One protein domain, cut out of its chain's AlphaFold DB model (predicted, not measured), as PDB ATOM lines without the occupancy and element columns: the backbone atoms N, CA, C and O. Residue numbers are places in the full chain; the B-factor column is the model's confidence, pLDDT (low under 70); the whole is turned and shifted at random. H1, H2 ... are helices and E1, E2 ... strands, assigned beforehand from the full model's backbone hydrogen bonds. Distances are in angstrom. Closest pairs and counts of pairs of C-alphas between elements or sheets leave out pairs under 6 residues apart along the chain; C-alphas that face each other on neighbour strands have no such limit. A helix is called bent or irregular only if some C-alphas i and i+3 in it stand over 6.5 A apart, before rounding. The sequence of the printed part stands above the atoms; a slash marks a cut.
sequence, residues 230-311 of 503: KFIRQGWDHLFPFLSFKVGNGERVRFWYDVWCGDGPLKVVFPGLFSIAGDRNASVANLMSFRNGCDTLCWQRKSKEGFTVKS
ATOM      1  N   LYS A 230     259.961 227.243 159.671       51.16
ATOM      2  CA  LYS A 230     258.607 226.664 159.750       51.16
ATOM      3  C   LYS A 230     258.295 225.817 158.514       51.16
ATOM      4  O   LYS A 230     257.718 224.745 158.651       51.16
ATOM      5  N   PHE A 231     258.745 226.254 157.335       51.31
ATOM      6  CA  PHE A 231     258.571 225.513 156.081       51.31
ATOM      7  C   PHE A 231     259.596 224.391 155.887       51.31
ATOM      8  O   PHE A 231     259.217 223.317 155.437       51.31
ATOM      9  N   ILE A 232     260.858 224.582 156.289       51.84
ATOM     10  CA  ILE A 232     261.849 223.498 156.376       51.84
ATOM     11  C   ILE A 232     261.337 222.410 157.319       51.84
ATOM     12  O   ILE A 232     261.454 221.243 156.979       51.84
ATOM     13  N   ARG A 233     260.721 222.769 158.456       55.19
ATOM     14  CA  ARG A 233     260.101 221.803 159.377       55.19
ATOM     15  C   ARG A 233     258.895 221.093 158.751       55.19
ATOM     16  O   ARG A 233     258.748 219.897 158.946       55.19
ATOM     17  N   GLN A 234     258.064 221.801 157.984       53.12
ATOM     18  CA  GLN A 234     256.907 221.215 157.294       53.12
ATOM     19  C   GLN A 234     257.298 220.334 156.091       53.12
ATOM     20  O   GLN A 234     256.590 219.388 155.772       53.12
ATOM     21  N   GLY A 235     258.413 220.635 155.422       56.72
ATOM     22  CA  GLY A 235     258.983 219.853 154.320       56.72
ATOM     23  C   GLY A 235     260.178 218.990 154.728       56.72
ATOM     24  O   GLY A 235     260.917 218.543 153.849       56.72
ATOM     25  N   TRP A 236     260.397 218.788 156.034       64.62
ATOM     26  CA  TRP A 236     261.600 218.141 156.562       64.62
ATOM     27  C   TRP A 236     261.719 216.711 156.053       64.62
ATOM     28  O   TRP A 236     262.792 216.319 155.618       64.62
ATOM     29  N   ASP A 237     260.607 215.981 155.972       63.66
ATOM     30  CA  ASP A 237     260.577 214.602 155.473       63.66
ATOM     31  C   ASP A 237     261.051 214.482 154.014       63.66
ATOM     32  O   ASP A 237     261.625 213.471 153.616       63.66
ATOM     33  N   HIS A 238     260.860 215.532 153.208       64.44
ATOM     34  CA  HIS A 238     261.333 215.585 151.822       64.44
ATOM     35  C   HIS A 238     262.761 216.122 151.692       64.44
ATOM     36  O   HIS A 238     263.421 215.851 150.693       64.44
ATOM     37  N   LEU A 239     263.231 216.905 152.665       66.12
ATOM     38  CA  LEU A 239     264.575 217.490 152.692       66.12
ATOM     39  C   LEU A 239     265.605 216.548 153.319       66.12
ATOM     40  O   LEU A 239     266.718 216.443 152.809       66.12
ATOM     41  N   PHE A 240     265.230 215.869 154.404       67.62
ATOM     42  CA  PHE A 240     266.087 215.028 155.236       67.62
ATOM     43  C   PHE A 240     266.871 213.968 154.449       67.62
ATOM     44  O   PHE A 240     268.072 213.861 154.685       67.62
ATOM     45  N   PRO A 241     266.291 213.267 153.450       70.00
ATOM     46  CA  PRO A 241     267.035 212.289 152.653       70.00
ATOM     47  C   PRO A 241     268.181 212.880 151.818       70.00
ATOM     48  O   PRO A 241     268.996 212.132 151.294       70.00
ATOM     49  N   PHE A 242     268.231 214.204 151.640       69.50
ATOM     50  CA  PHE A 242     269.266 214.898 150.863       69.50
ATOM     51  C   PHE A 242     270.277 215.648 151.743       69.50
ATOM     52  O   PHE A 242     271.164 216.335 151.222       69.50
ATOM     53  N   LEU A 243     270.134 215.545 153.066       73.19
ATOM     54  CA  LEU A 243     270.993 216.180 154.054       73.19
ATOM     55  C   LEU A 243     271.977 215.162 154.632       73.19
ATOM     56  O   LEU A 243     271.632 214.018 154.901       73.19
ATOM     57  N   SER A 244     273.208 215.611 154.847       74.31
ATOM     58  CA  SER A 244     274.244 214.879 155.573       74.31
ATOM     59  C   SER A 244     274.878 215.771 156.617       74.31
ATOM     60  O   SER A 244     274.917 216.985 156.447       74.31
ATOM     61  N   PHE A 245     275.399 215.185 157.680       77.06
ATOM     62  CA  PHE A 245     276.136 215.902 158.703       77.06
ATOM     63  C   PHE A 245     277.620 215.608 158.560       77.06
ATOM     64  O   PHE A 245     278.045 214.457 158.544       77.06
ATOM     65  N   LYS A 246     278.425 216.663 158.493       76.94
ATOM     66  CA  LYS A 246     279.858 216.562 158.720       76.94
ATOM     67  C   LYS A 246     280.096 216.797 160.209       76.94
ATOM     68  O   LYS A 246     279.869 217.901 160.710       76.94
ATOM     69  N   VAL A 247     280.514 215.734 160.889       77.31
ATOM     70  CA  VAL A 247     280.723 215.714 162.340       77.31
ATOM     71  C   VAL A 247     281.899 216.616 162.713       77.31
ATOM     72  O   VAL A 247     282.995 216.469 162.168       77.31
ATOM     73  N   GLY A 248     281.636 217.571 163.604       80.31
ATOM     74  CA  GLY A 248     282.620 218.409 164.279       80.31
ATOM     75  C   GLY A 248     282.825 217.884 165.695       80.31
ATOM     76  O   GLY A 248     283.549 216.915 165.877       80.31
ATOM     77  N   ASN A 249     282.159 218.483 166.684       79.62
ATOM     78  CA  ASN A 249     282.165 218.013 168.070       79.62
ATOM     79  C   ASN A 249     281.182 216.857 168.324       79.62
ATOM     80  O   ASN A 249     281.318 216.171 169.329       79.62
ATOM     81  N   GLY A 250     280.219 216.619 167.427       80.69
ATOM     82  CA  GLY A 250     279.301 215.481 167.463       80.69
ATOM     83  C   GLY A 250     278.150 215.593 168.461       80.69
ATOM     84  O   GLY A 250     277.399 214.629 168.615       80.69
ATOM     85  N   GLU A 251     277.982 216.728 169.143       80.56
ATOM     86  CA  GLU A 251     276.936 216.919 170.160       80.56
ATOM     87  C   GLU A 251     275.534 216.999 169.547       80.56
ATOM     88  O   GLU A 251     274.552 216.613 170.180       80.56
ATOM     89  N   ARG A 252     275.424 217.510 168.313       75.25
ATOM     90  CA  ARG A 252     274.136 217.767 167.648       75.25
ATOM     91  C   ARG A 252     273.745 216.683 166.650       75.25
ATOM     92  O   ARG A 252     272.634 216.734 166.126       75.25
ATOM     93  N   VAL A 253     274.636 215.731 166.389       80.75
ATOM     94  CA  VAL A 253     274.429 214.631 165.443       80.75
ATOM     95  C   VAL A 253     274.048 213.376 166.214       80.75
ATOM     96  O   VAL A 253     274.808 212.905 167.056       80.75
ATOM     97  N   ARG A 254     272.879 212.804 165.921       85.00
ATOM     98  CA  ARG A 254     272.441 211.524 166.488       85.00
ATOM     99  C   ARG A 254     273.084 210.374 165.734       85.00
ATOM    100  O   ARG A 254     272.879 210.234 164.529       85.00
ATOM    101  N   PHE A 255     273.768 209.498 166.461       84.50
ATOM    102  CA  PHE A 255     274.558 208.412 165.885       84.50
ATOM    103  C   PHE A 255     273.737 207.500 164.959       84.50
ATOM    104  O   PHE A 255     274.171 207.189 163.852       84.50
ATOM    105  N   TRP A 256     272.527 207.116 165.378       85.38
ATOM    106  CA  TRP A 256     271.689 206.157 164.650       85.38
ATOM    107  C   TRP A 256     270.743 206.773 163.616       85.38
ATOM    108  O   TRP A 256     270.373 206.109 162.643       85.38
ATOM    109  N   TYR A 257     270.303 208.010 163.851       82.12
ATOM    110  CA  TYR A 257     269.209 208.629 163.100       82.12
ATOM    111  C   TYR A 257     269.685 209.551 161.983       82.12
ATOM    112  O   TYR A 257     268.999 209.628 160.965       82.12
ATOM    113  N   ASP A 258     270.821 210.224 162.159       81.44
ATOM    114  CA  ASP A 258     271.315 211.213 161.206       81.44
ATOM    115  C   ASP A 258     272.284 210.582 160.195       81.44
ATOM    116  O   ASP A 258     272.993 209.621 160.494       81.44
ATOM    117  N   VAL A 259     272.321 211.120 158.973       80.81
ATOM    118  CA  VAL A 259     273.239 210.658 157.919       80.81
ATOM    119  C   VAL A 259     274.568 211.386 158.070       80.81
ATOM    120  O   VAL A 259     274.757 212.468 157.521       80.81
ATOM    121  N   TRP A 260     275.485 210.831 158.850       82.06
ATOM    122  CA  TRP A 260     276.806 211.430 159.079       82.06
ATOM    123  C   TRP A 260     277.964 210.570 158.557       82.06
ATOM    124  O   TRP A 260     279.063 211.074 158.330       82.06
ATOM    125  N   CYS A 261     277.703 209.287 158.293       74.88
ATOM    126  CA  CYS A 261     278.606 208.383 157.594       74.88
ATOM    127  C   CYS A 261     277.823 207.515 156.591       74.88
ATOM    128  O   CYS A 261     276.757 206.992 156.907       74.88
ATOM    129  N   GLY A 262     278.344 207.382 155.366       74.81
ATOM    130  CA  GLY A 262     277.706 206.617 154.285       74.81
ATOM    131  C   GLY A 262     276.508 207.308 153.614       74.81
ATOM    132  O   GLY A 262     276.323 208.521 153.719       74.81
ATOM    133  N   ASP A 263     275.705 206.511 152.900       72.62
ATOM    134  CA  ASP A 263     274.603 206.977 152.040       72.62
ATOM    135  C   ASP A 263     273.225 207.010 152.740       72.62
ATOM    136  O   ASP A 263     272.213 207.322 152.114       72.62
ATOM    137  N   GLY A 264     273.151 206.696 154.039       77.19
ATOM    138  CA  GLY A 264     271.895 206.695 154.793       77.19
ATOM    139  C   GLY A 264     272.079 206.502 156.304       77.19
ATOM    140  O   GLY A 264     273.198 206.274 156.760       77.19
ATOM    141  N   PRO A 265     271.000 206.600 157.106       84.69
ATOM    142  CA  PRO A 265     271.087 206.477 158.560       84.69
ATOM    143  C   PRO A 265     271.517 205.072 158.989       84.69
ATOM    144  O   PRO A 265     270.968 204.078 158.502       84.69
ATOM    145  N   LEU A 266     272.416 204.975 159.972       84.62
ATOM    146  CA  LEU A 266     272.943 203.690 160.454       84.62
ATOM    147  C   LEU A 266     271.853 202.738 160.963       84.62
ATOM    148  O   LEU A 266     271.986 201.530 160.791       84.62
ATOM    149  N   LYS A 267     270.740 203.252 161.509       84.44
ATOM    150  CA  LYS A 267     269.603 202.408 161.927       84.44
ATOM    151  C   LYS A 267     268.963 201.622 160.777       84.44
ATOM    152  O   LYS A 267     268.370 200.575 161.014       84.44
ATOM    153  N   VAL A 268     269.027 202.155 159.553       84.88
ATOM    154  CA  VAL A 268     268.435 201.539 158.354       84.88
ATOM    155  C   VAL A 268     269.422 200.561 157.731       84.88
ATOM    156  O   VAL A 268     269.022 199.488 157.293       84.88
ATOM    157  N   VAL A 269     270.709 200.921 157.716       85.44
ATOM    158  CA  VAL A 269     271.774 200.086 157.144       85.44
ATOM    159  C   VAL A 269     272.088 198.884 158.047       85.44
ATOM    160  O   VAL A 269     272.324 197.788 157.546       85.44
ATOM    161  N   PHE A 270     272.030 199.060 159.372       86.25
ATOM    162  CA  PHE A 270     272.356 198.031 160.366       86.25
ATOM    163  C   PHE A 270     271.226 197.842 161.397       86.25
ATOM    164  O   PHE A 270     271.406 198.126 162.586       86.25
ATOM    165  N   PRO A 271     270.051 197.328 160.984       87.56
ATOM    166  CA  PRO A 271     268.884 197.201 161.862       87.56
ATOM    167  C   PRO A 271     269.116 196.234 163.034       87.56
ATOM    168  O   PRO A 271     268.649 196.487 164.144       87.56
ATOM    169  N   GLY A 272     269.891 195.162 162.821       84.75
ATOM    170  CA  GLY A 272     270.273 194.224 163.881       84.75
ATOM    171  C   GLY A 272     271.117 194.892 164.971       84.75
ATOM    172  O   GLY A 272     270.809 194.755 166.152       84.75
ATOM    173  N   LEU A 273     272.108 195.699 164.580       84.38
ATOM    174  CA  LEU A 273     272.977 196.430 165.509       84.38
ATOM    175  C   LEU A 273     272.204 197.519 166.276       84.38
ATOM    176  O   LEU A 273     272.418 197.717 167.467       84.38
ATOM    177  N   PHE A 274     271.249 198.178 165.614       86.06
ATOM    178  CA  PHE A 274     270.356 199.153 166.245       86.06
ATOM    179  C   PHE A 274     269.425 198.517 167.291       86.06
ATOM    180  O   PHE A 274     269.126 199.126 168.322       86.06
ATOM    181  N   SER A 275     268.965 197.284 167.050       85.19
ATOM    182  CA  SER A 275     268.059 196.586 167.970       85.19
ATOM    183  C   SER A 275     268.708 196.300 169.330       85.19
ATOM    184  O   SER A 275     268.048 196.460 170.359       85.19
ATOM    185  N   ILE A 276     270.008 195.993 169.333       87.94
ATOM    186  CA  ILE A 276     270.806 195.671 170.527       87.94
ATOM    187  C   ILE A 276     271.519 196.885 171.145       87.94
ATOM    188  O   ILE A 276     272.182 196.749 172.169       87.94
ATOM    189  N   ALA A 277     271.412 198.070 170.537       84.69
ATOM    190  CA  ALA A 277     272.067 199.272 171.038       84.69
ATOM    191  C   ALA A 277     271.475 199.709 172.392       84.69
ATOM    192  O   ALA A 277     270.264 199.921 172.500       84.69
ATOM    193  N   GLY A 278     272.339 199.880 173.401       81.94
ATOM    194  CA  GLY A 278     271.943 200.296 174.754       81.94
ATOM    195  C   GLY A 278     271.379 201.719 174.816       81.94
ATOM    196  O   GLY A 278     270.396 201.956 175.512       81.94
ATOM    197  N   ASP A 279     271.934 202.641 174.025       82.94
ATOM    198  CA  ASP A 279     271.365 203.973 173.811       82.94
ATOM    199  C   ASP A 279     271.140 204.226 172.315       82.94
ATOM    200  O   ASP A 279     272.062 204.459 171.528       82.94
ATOM    201  N   ARG A 280     269.869 204.169 171.911       84.25
ATOM    202  CA  ARG A 280     269.437 204.395 170.525       84.25
ATOM    203  C   ARG A 280     269.417 205.876 170.151       84.25
ATOM    204  O   ARG A 280     269.400 206.185 168.963       84.25
ATOM    205  N   ASN A 281     269.425 206.778 171.132       84.06
ATOM    206  CA  ASN A 281     269.362 208.225 170.932       84.06
ATOM    207  C   ASN A 281     270.707 208.922 171.180       84.06
ATOM    208  O   ASN A 281     270.758 210.153 171.126       84.06
ATOM    209  N   ALA A 282     271.777 208.154 171.402       85.75
ATOM    210  CA  ALA A 282     273.116 208.669 171.637       85.75
ATOM    211  C   ALA A 282     273.566 209.646 170.539       85.75
ATOM    212  O   ALA A 282     273.357 209.425 169.336       85.75
ATOM    213  N   SER A 283     274.209 210.734 170.964       85.12
ATOM    214  CA  SER A 283     274.928 211.632 170.066       85.12
ATOM    215  C   SER A 283     276.245 210.993 169.627       85.12
ATOM    216  O   SER A 283     276.771 210.088 170.281       85.12
ATOM    217  N   VAL A 284     276.802 211.469 168.516       82.88
ATOM    218  CA  VAL A 284     278.120 211.021 168.059       82.88
ATOM    219  C   VAL A 284     279.199 211.385 169.086       82.88
ATOM    220  O   VAL A 284     280.079 210.568 169.318       82.88
ATOM    221  N   ALA A 285     279.074 212.527 169.775       83.19
ATOM    222  CA  ALA A 285     279.977 212.938 170.858       83.19
ATOM    223  C   ALA A 285     280.023 211.941 172.027       83.19
ATOM    224  O   ALA A 285     281.083 211.710 172.603       83.19
ATOM    225  N   ASN A 286     278.882 211.334 172.374       81.88
ATOM    226  CA  ASN A 286     278.798 210.394 173.496       81.88
ATOM    227  C   ASN A 286     279.483 209.054 173.196       81.88
ATOM    228  O   ASN A 286     279.841 208.325 174.116       81.88
ATOM    229  N   LEU A 287     279.628 208.714 171.915       78.88
ATOM    230  CA  LEU A 287     280.186 207.439 171.468       78.88
ATOM    231  C   LEU A 287     281.597 207.591 170.889       78.88
ATOM    232  O   LEU A 287     282.328 206.607 170.792       78.88
ATOM    233  N   MET A 288     281.971 208.801 170.461       75.06
ATOM    234  CA  MET A 288     283.174 209.072 169.682       75.06
ATOM    235  C   MET A 288     283.683 210.499 169.923       75.06
ATOM    236  O   MET A 288     282.910 211.452 169.907       75.06
ATOM    237  N   SER A 289     285.000 210.679 170.028       63.88
ATOM    238  CA  SER A 289     285.620 212.011 170.056       63.88
ATOM    239  C   SER A 289     286.164 212.400 168.677       63.88
ATOM    240  O   SER A 289     287.038 211.718 168.138       63.88
ATOM    241  N   PHE A 290     285.700 213.522 168.130       65.38
ATOM    242  CA  PHE A 290     286.203 214.127 166.892       65.38
ATOM    243  C   PHE A 290     286.962 215.437 167.194       65.38
ATOM    244  O   PHE A 290     286.829 216.006 168.276       65.38
ATOM    245  N   ARG A 291     287.821 215.904 166.269       59.16
ATOM    246  CA  ARG A 291     288.624 217.132 166.470       59.16
ATOM    247  C   ARG A 291     287.725 218.366 166.625       59.16
ATOM    248  O   ARG A 291     286.701 218.464 165.956       59.16
ATOM    249  N   ASN A 292     288.183 219.334 167.423       59.69
ATOM    250  CA  ASN A 292     287.500 220.606 167.685       59.69
ATOM    251  C   ASN A 292     286.942 221.260 166.405       59.69
ATOM    252  O   ASN A 292     287.686 221.583 165.479       59.69
ATOM    253  N   GLY A 293     285.623 221.473 166.385       66.25
ATOM    254  CA  GLY A 293     284.871 222.117 165.311       66.25
ATOM    255  C   GLY A 293     283.361 222.036 165.565       66.25
ATOM    256  O   GLY A 293     282.915 221.248 166.392       66.25
ATOM    257  N   CYS A 294     282.558 222.842 164.869       67.50
ATOM    258  CA  CYS A 294     281.095 222.771 164.965       67.50
ATOM    259  C   CYS A 294     280.531 221.758 163.962       67.50
ATOM    260  O   CYS A 294     280.974 221.720 162.812       67.50
ATOM    261  N   ASP A 295     279.516 220.992 164.368       77.19
ATOM    262  CA  ASP A 295     278.752 220.134 163.457       77.19
ATOM    263  C   ASP A 295     278.173 220.959 162.296       77.19
ATOM    264  O   ASP A 295     277.524 221.989 162.505       77.19
ATOM    265  N   THR A 296     278.406 220.513 161.058       72.19
ATOM    266  CA  THR A 296     277.969 221.233 159.851       72.19
ATOM    267  C   THR A 296     277.004 220.399 159.022       72.19
ATOM    268  O   THR A 296     277.229 219.222 158.755       72.19
ATOM    269  N   LEU A 297     275.911 221.031 158.592       71.00
ATOM    270  CA  LEU A 297     274.917 220.423 157.714       71.00
ATOM    271  C   LEU A 297     275.345 220.591 156.249       71.00
ATOM    272  O   LEU A 297     275.581 221.705 155.780       71.00
ATOM    273  N   CYS A 298     275.432 219.489 155.515       68.75
ATOM    274  CA  CYS A 298     275.889 219.411 154.134       68.75
ATOM    275  C   CYS A 298     274.781 218.890 153.210       68.75
ATOM    276  O   CYS A 298     274.096 217.912 153.506       68.75
ATOM    277  N   TRP A 299     274.634 219.524 152.048       70.56
ATOM    278  CA  TRP A 299     273.693 219.106 151.008       70.56
ATOM    279  C   TRP A 299     274.341 218.055 150.096       70.56
ATOM    280  O   TRP A 299     275.325 218.349 149.418       70.56
ATOM    281  N   GLN A 300     273.792 216.838 150.051       63.41
ATOM    282  CA  GLN A 300     274.440 215.689 149.399       63.41
ATOM    283  C   GLN A 300     274.448 215.746 147.857       63.41
ATOM    284  O   GLN A 300     275.201 215.019 147.205       63.41
ATOM    285  N   ARG A 301     273.647 216.611 147.213       60.00
ATOM    286  CA  ARG A 301     273.657 216.726 145.743       60.00
ATOM    287  C   ARG A 301     274.731 217.686 145.251       60.00
ATOM    288  O   ARG A 301     274.507 218.891 145.278       60.00
ATOM    289  N   LYS A 302     275.831 217.114 144.731       50.91
ATOM    290  CA  LYS A 302     276.897 217.694 143.871       50.91
ATOM    291  C   LYS A 302     276.741 219.194 143.562       50.91
ATOM    292  O   LYS A 302     276.506 219.593 142.424       50.91
ATOM    293  N   SER A 303     276.915 220.024 144.577       48.72
ATOM    294  CA  SER A 303     277.029 221.469 144.465       48.72
ATOM    295  C   SER A 303     278.224 221.831 145.322       48.72
ATOM    296  O   SER A 303     278.195 221.627 146.532       48.72
ATOM    297  N   LYS A 304     279.291 222.331 144.694       53.41
ATOM    298  CA  LYS A 304     280.492 222.800 145.400       53.41
ATOM    299  C   LYS A 304     280.190 223.977 146.353       53.41
ATOM    300  O   LYS A 304     281.047 224.333 147.145       53.41
ATOM    301  N   GLU A 305     278.978 224.543 146.292       54.34
ATOM    302  CA  GLU A 305     278.564 225.792 146.950       54.34
ATOM    303  C   GLU A 305     277.412 225.616 147.969       54.34
ATOM    304  O   GLU A 305     276.815 226.593 148.411       54.34
ATOM    305  N   GLY A 306     277.061 224.383 148.363       62.47
ATOM    306  CA  GLY A 306     275.996 224.136 149.350       62.47
ATOM    307  C   GLY A 306     274.570 224.165 148.770       62.47
ATOM    308  O   GLY A 306     274.357 223.821 147.601       62.47
ATOM    309  N   PHE A 307     273.572 224.503 149.603       63.56
ATOM    310  CA  PHE A 307     272.145 224.463 149.243       63.56
ATOM    311  C   PHE A 307     271.800 225.479 148.147       63.56
ATOM    312  O   PHE A 307     272.013 226.683 148.292       63.56
ATOM    313  N   THR A 308     271.162 225.009 147.073       67.44
ATOM    314  CA  THR A 308     270.596 225.891 146.042       67.44
ATOM    315  C   THR A 308     269.142 225.535 145.755       67.44
ATOM    316  O   THR A 308     268.798 224.361 145.605       67.44
ATOM    317  N   VAL A 309     268.295 226.553 145.562       68.44
ATOM    318  CA  VAL A 309     266.877 226.393 145.169       68.44
ATOM    319  C   VAL A 309     266.743 225.535 143.907       68.44
ATOM    320  O   VAL A 309     265.827 224.726 143.789       68.44
ATOM    321  N   LYS A 310     267.693 225.658 142.970       71.06
ATOM    322  CA  LYS A 310     267.751 224.844 141.750       71.06
ATOM    323  C   LYS A 310     267.955 223.359 142.065       71.06
ATOM    324  O   LYS A 310     267.238 222.529 141.510       71.06
ATOM    325  N   SER A 311     268.897 223.029 142.951       71.19
ATOM    326  CA  SER A 311     269.154 221.642 143.362       71.19
ATOM    327  C   SER A 311     267.987 221.044 144.155       71.19
ATOM    328  O   SER A 311     267.609 219.898 143.911       71.19
TER     329      SER A 311
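AT A GLANCE: This is residues 230 to 311 of the 503 residues of the protein "zf-RVT domain-containing protein" of Fagus sylvatica (UniProt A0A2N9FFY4). What shape does this domain have? It is a loop-rich body around one short ribbon of two antiparallel strands, E1 and E2; H1 and H2 lead into E1 at one side, with residues 233 to 238 sticking out, and the unnamed stretch 247 to 265 folds through the middle. Beyond this stretch, towards one end of the longest axis, come H3, H4 and H5, while the tail of residues 300 to 311 lies at the other end. What is it built of? The printed part has 82 residues, with five named helices and two named strands in the order H1, H2, E1, H3, H4, H5, E2; the class is mixed, helices and strands, but only 33 residues are in named elements, under half. How large is it? It is only just compact, close to loose, with a radius of gyration of the C-alphas of 13.7 A and spans of 41 by 29 by 25 A.

IN THESE COORDINATES: Where do the first elements lie? H1 is residues 230 to 234, 6.2 A from first to last C-alpha, and begins with C-alpha 230 at (258.607, 226.664, 159.750). H2 is residues 236 to 242, 10.1 A long, and E1 is residues 243 to 246, 10.0 A long, beginning with C-alpha 243 at (270.993, 216.180, 154.054). Which helices come after E1? H3 is residues 266 to 269, 5.0 A long; H4 is residues 271 to 275, 6.2 A long; H5 is residues 284 to 287, 5.4 A long. Where is the last named element? E2 is residues 296 to 299, 10.1 A long, and ends with C-alpha 299 at (273.693, 219.106, 151.008).

HOW THE PARTS SIT: How do the first two helices stand? H1 and H2 are close but not clearly touching, their closest C-alphas being those of Ile 232 and Leu 239, 7.6 A apart. H2 is irregular, but only just: C-alphas 238 and 241 are 6.6 A apart. The closest C-alphas of H2 and E2 are those of Phe 242 and Trp 299, 6.1 A apart. How do the strands pair? E1 and E2 are antiparallel neighbours, with 142 degrees between their directions, and C-alphas 245 and 297 face each other at 4.8 A. N 298 and O 244 are within hydrogen-bond range at 2.7 A, and so are N 244 and O 298 at 2.8 A. How do the later helices stand? H3 and H4 touch only at the corner by their link, and only just, with 3 pairs of C-alphas within 8 A; the closest are those of Lys 267 and Phe 274, 5.5 A apart. H5 touches no helix, and it is apart from E1, for instance. What do the helix backbones show? In H1 and H4 each O i to N i+4 pair is within hydrogen-bond range; in H2 it is 1 of 3, beside 2 of 4 O i to N i+3 pairs, and H3 and H5 are too short for an O i to N i+4 pair.

THE WHOLE: How far does it reach? The two C-alphas farthest apart are those of Gly 278 and Lys 310, at 41.3 A, and the first and last printed C-alphas, of Lys 230 and Ser 311, are 20.1 A apart. Is there a cut, and which link is long? The printed part has no cut, and the one long link joins E1 to H3 through 19 residues. Where is the model's confidence low? The mean pLDDT of the printed part is 73.4, and 29 residues are under 70: residues 230 to 240, residue 242, residues 289 to 294, residue 298 and residues 300 to 309.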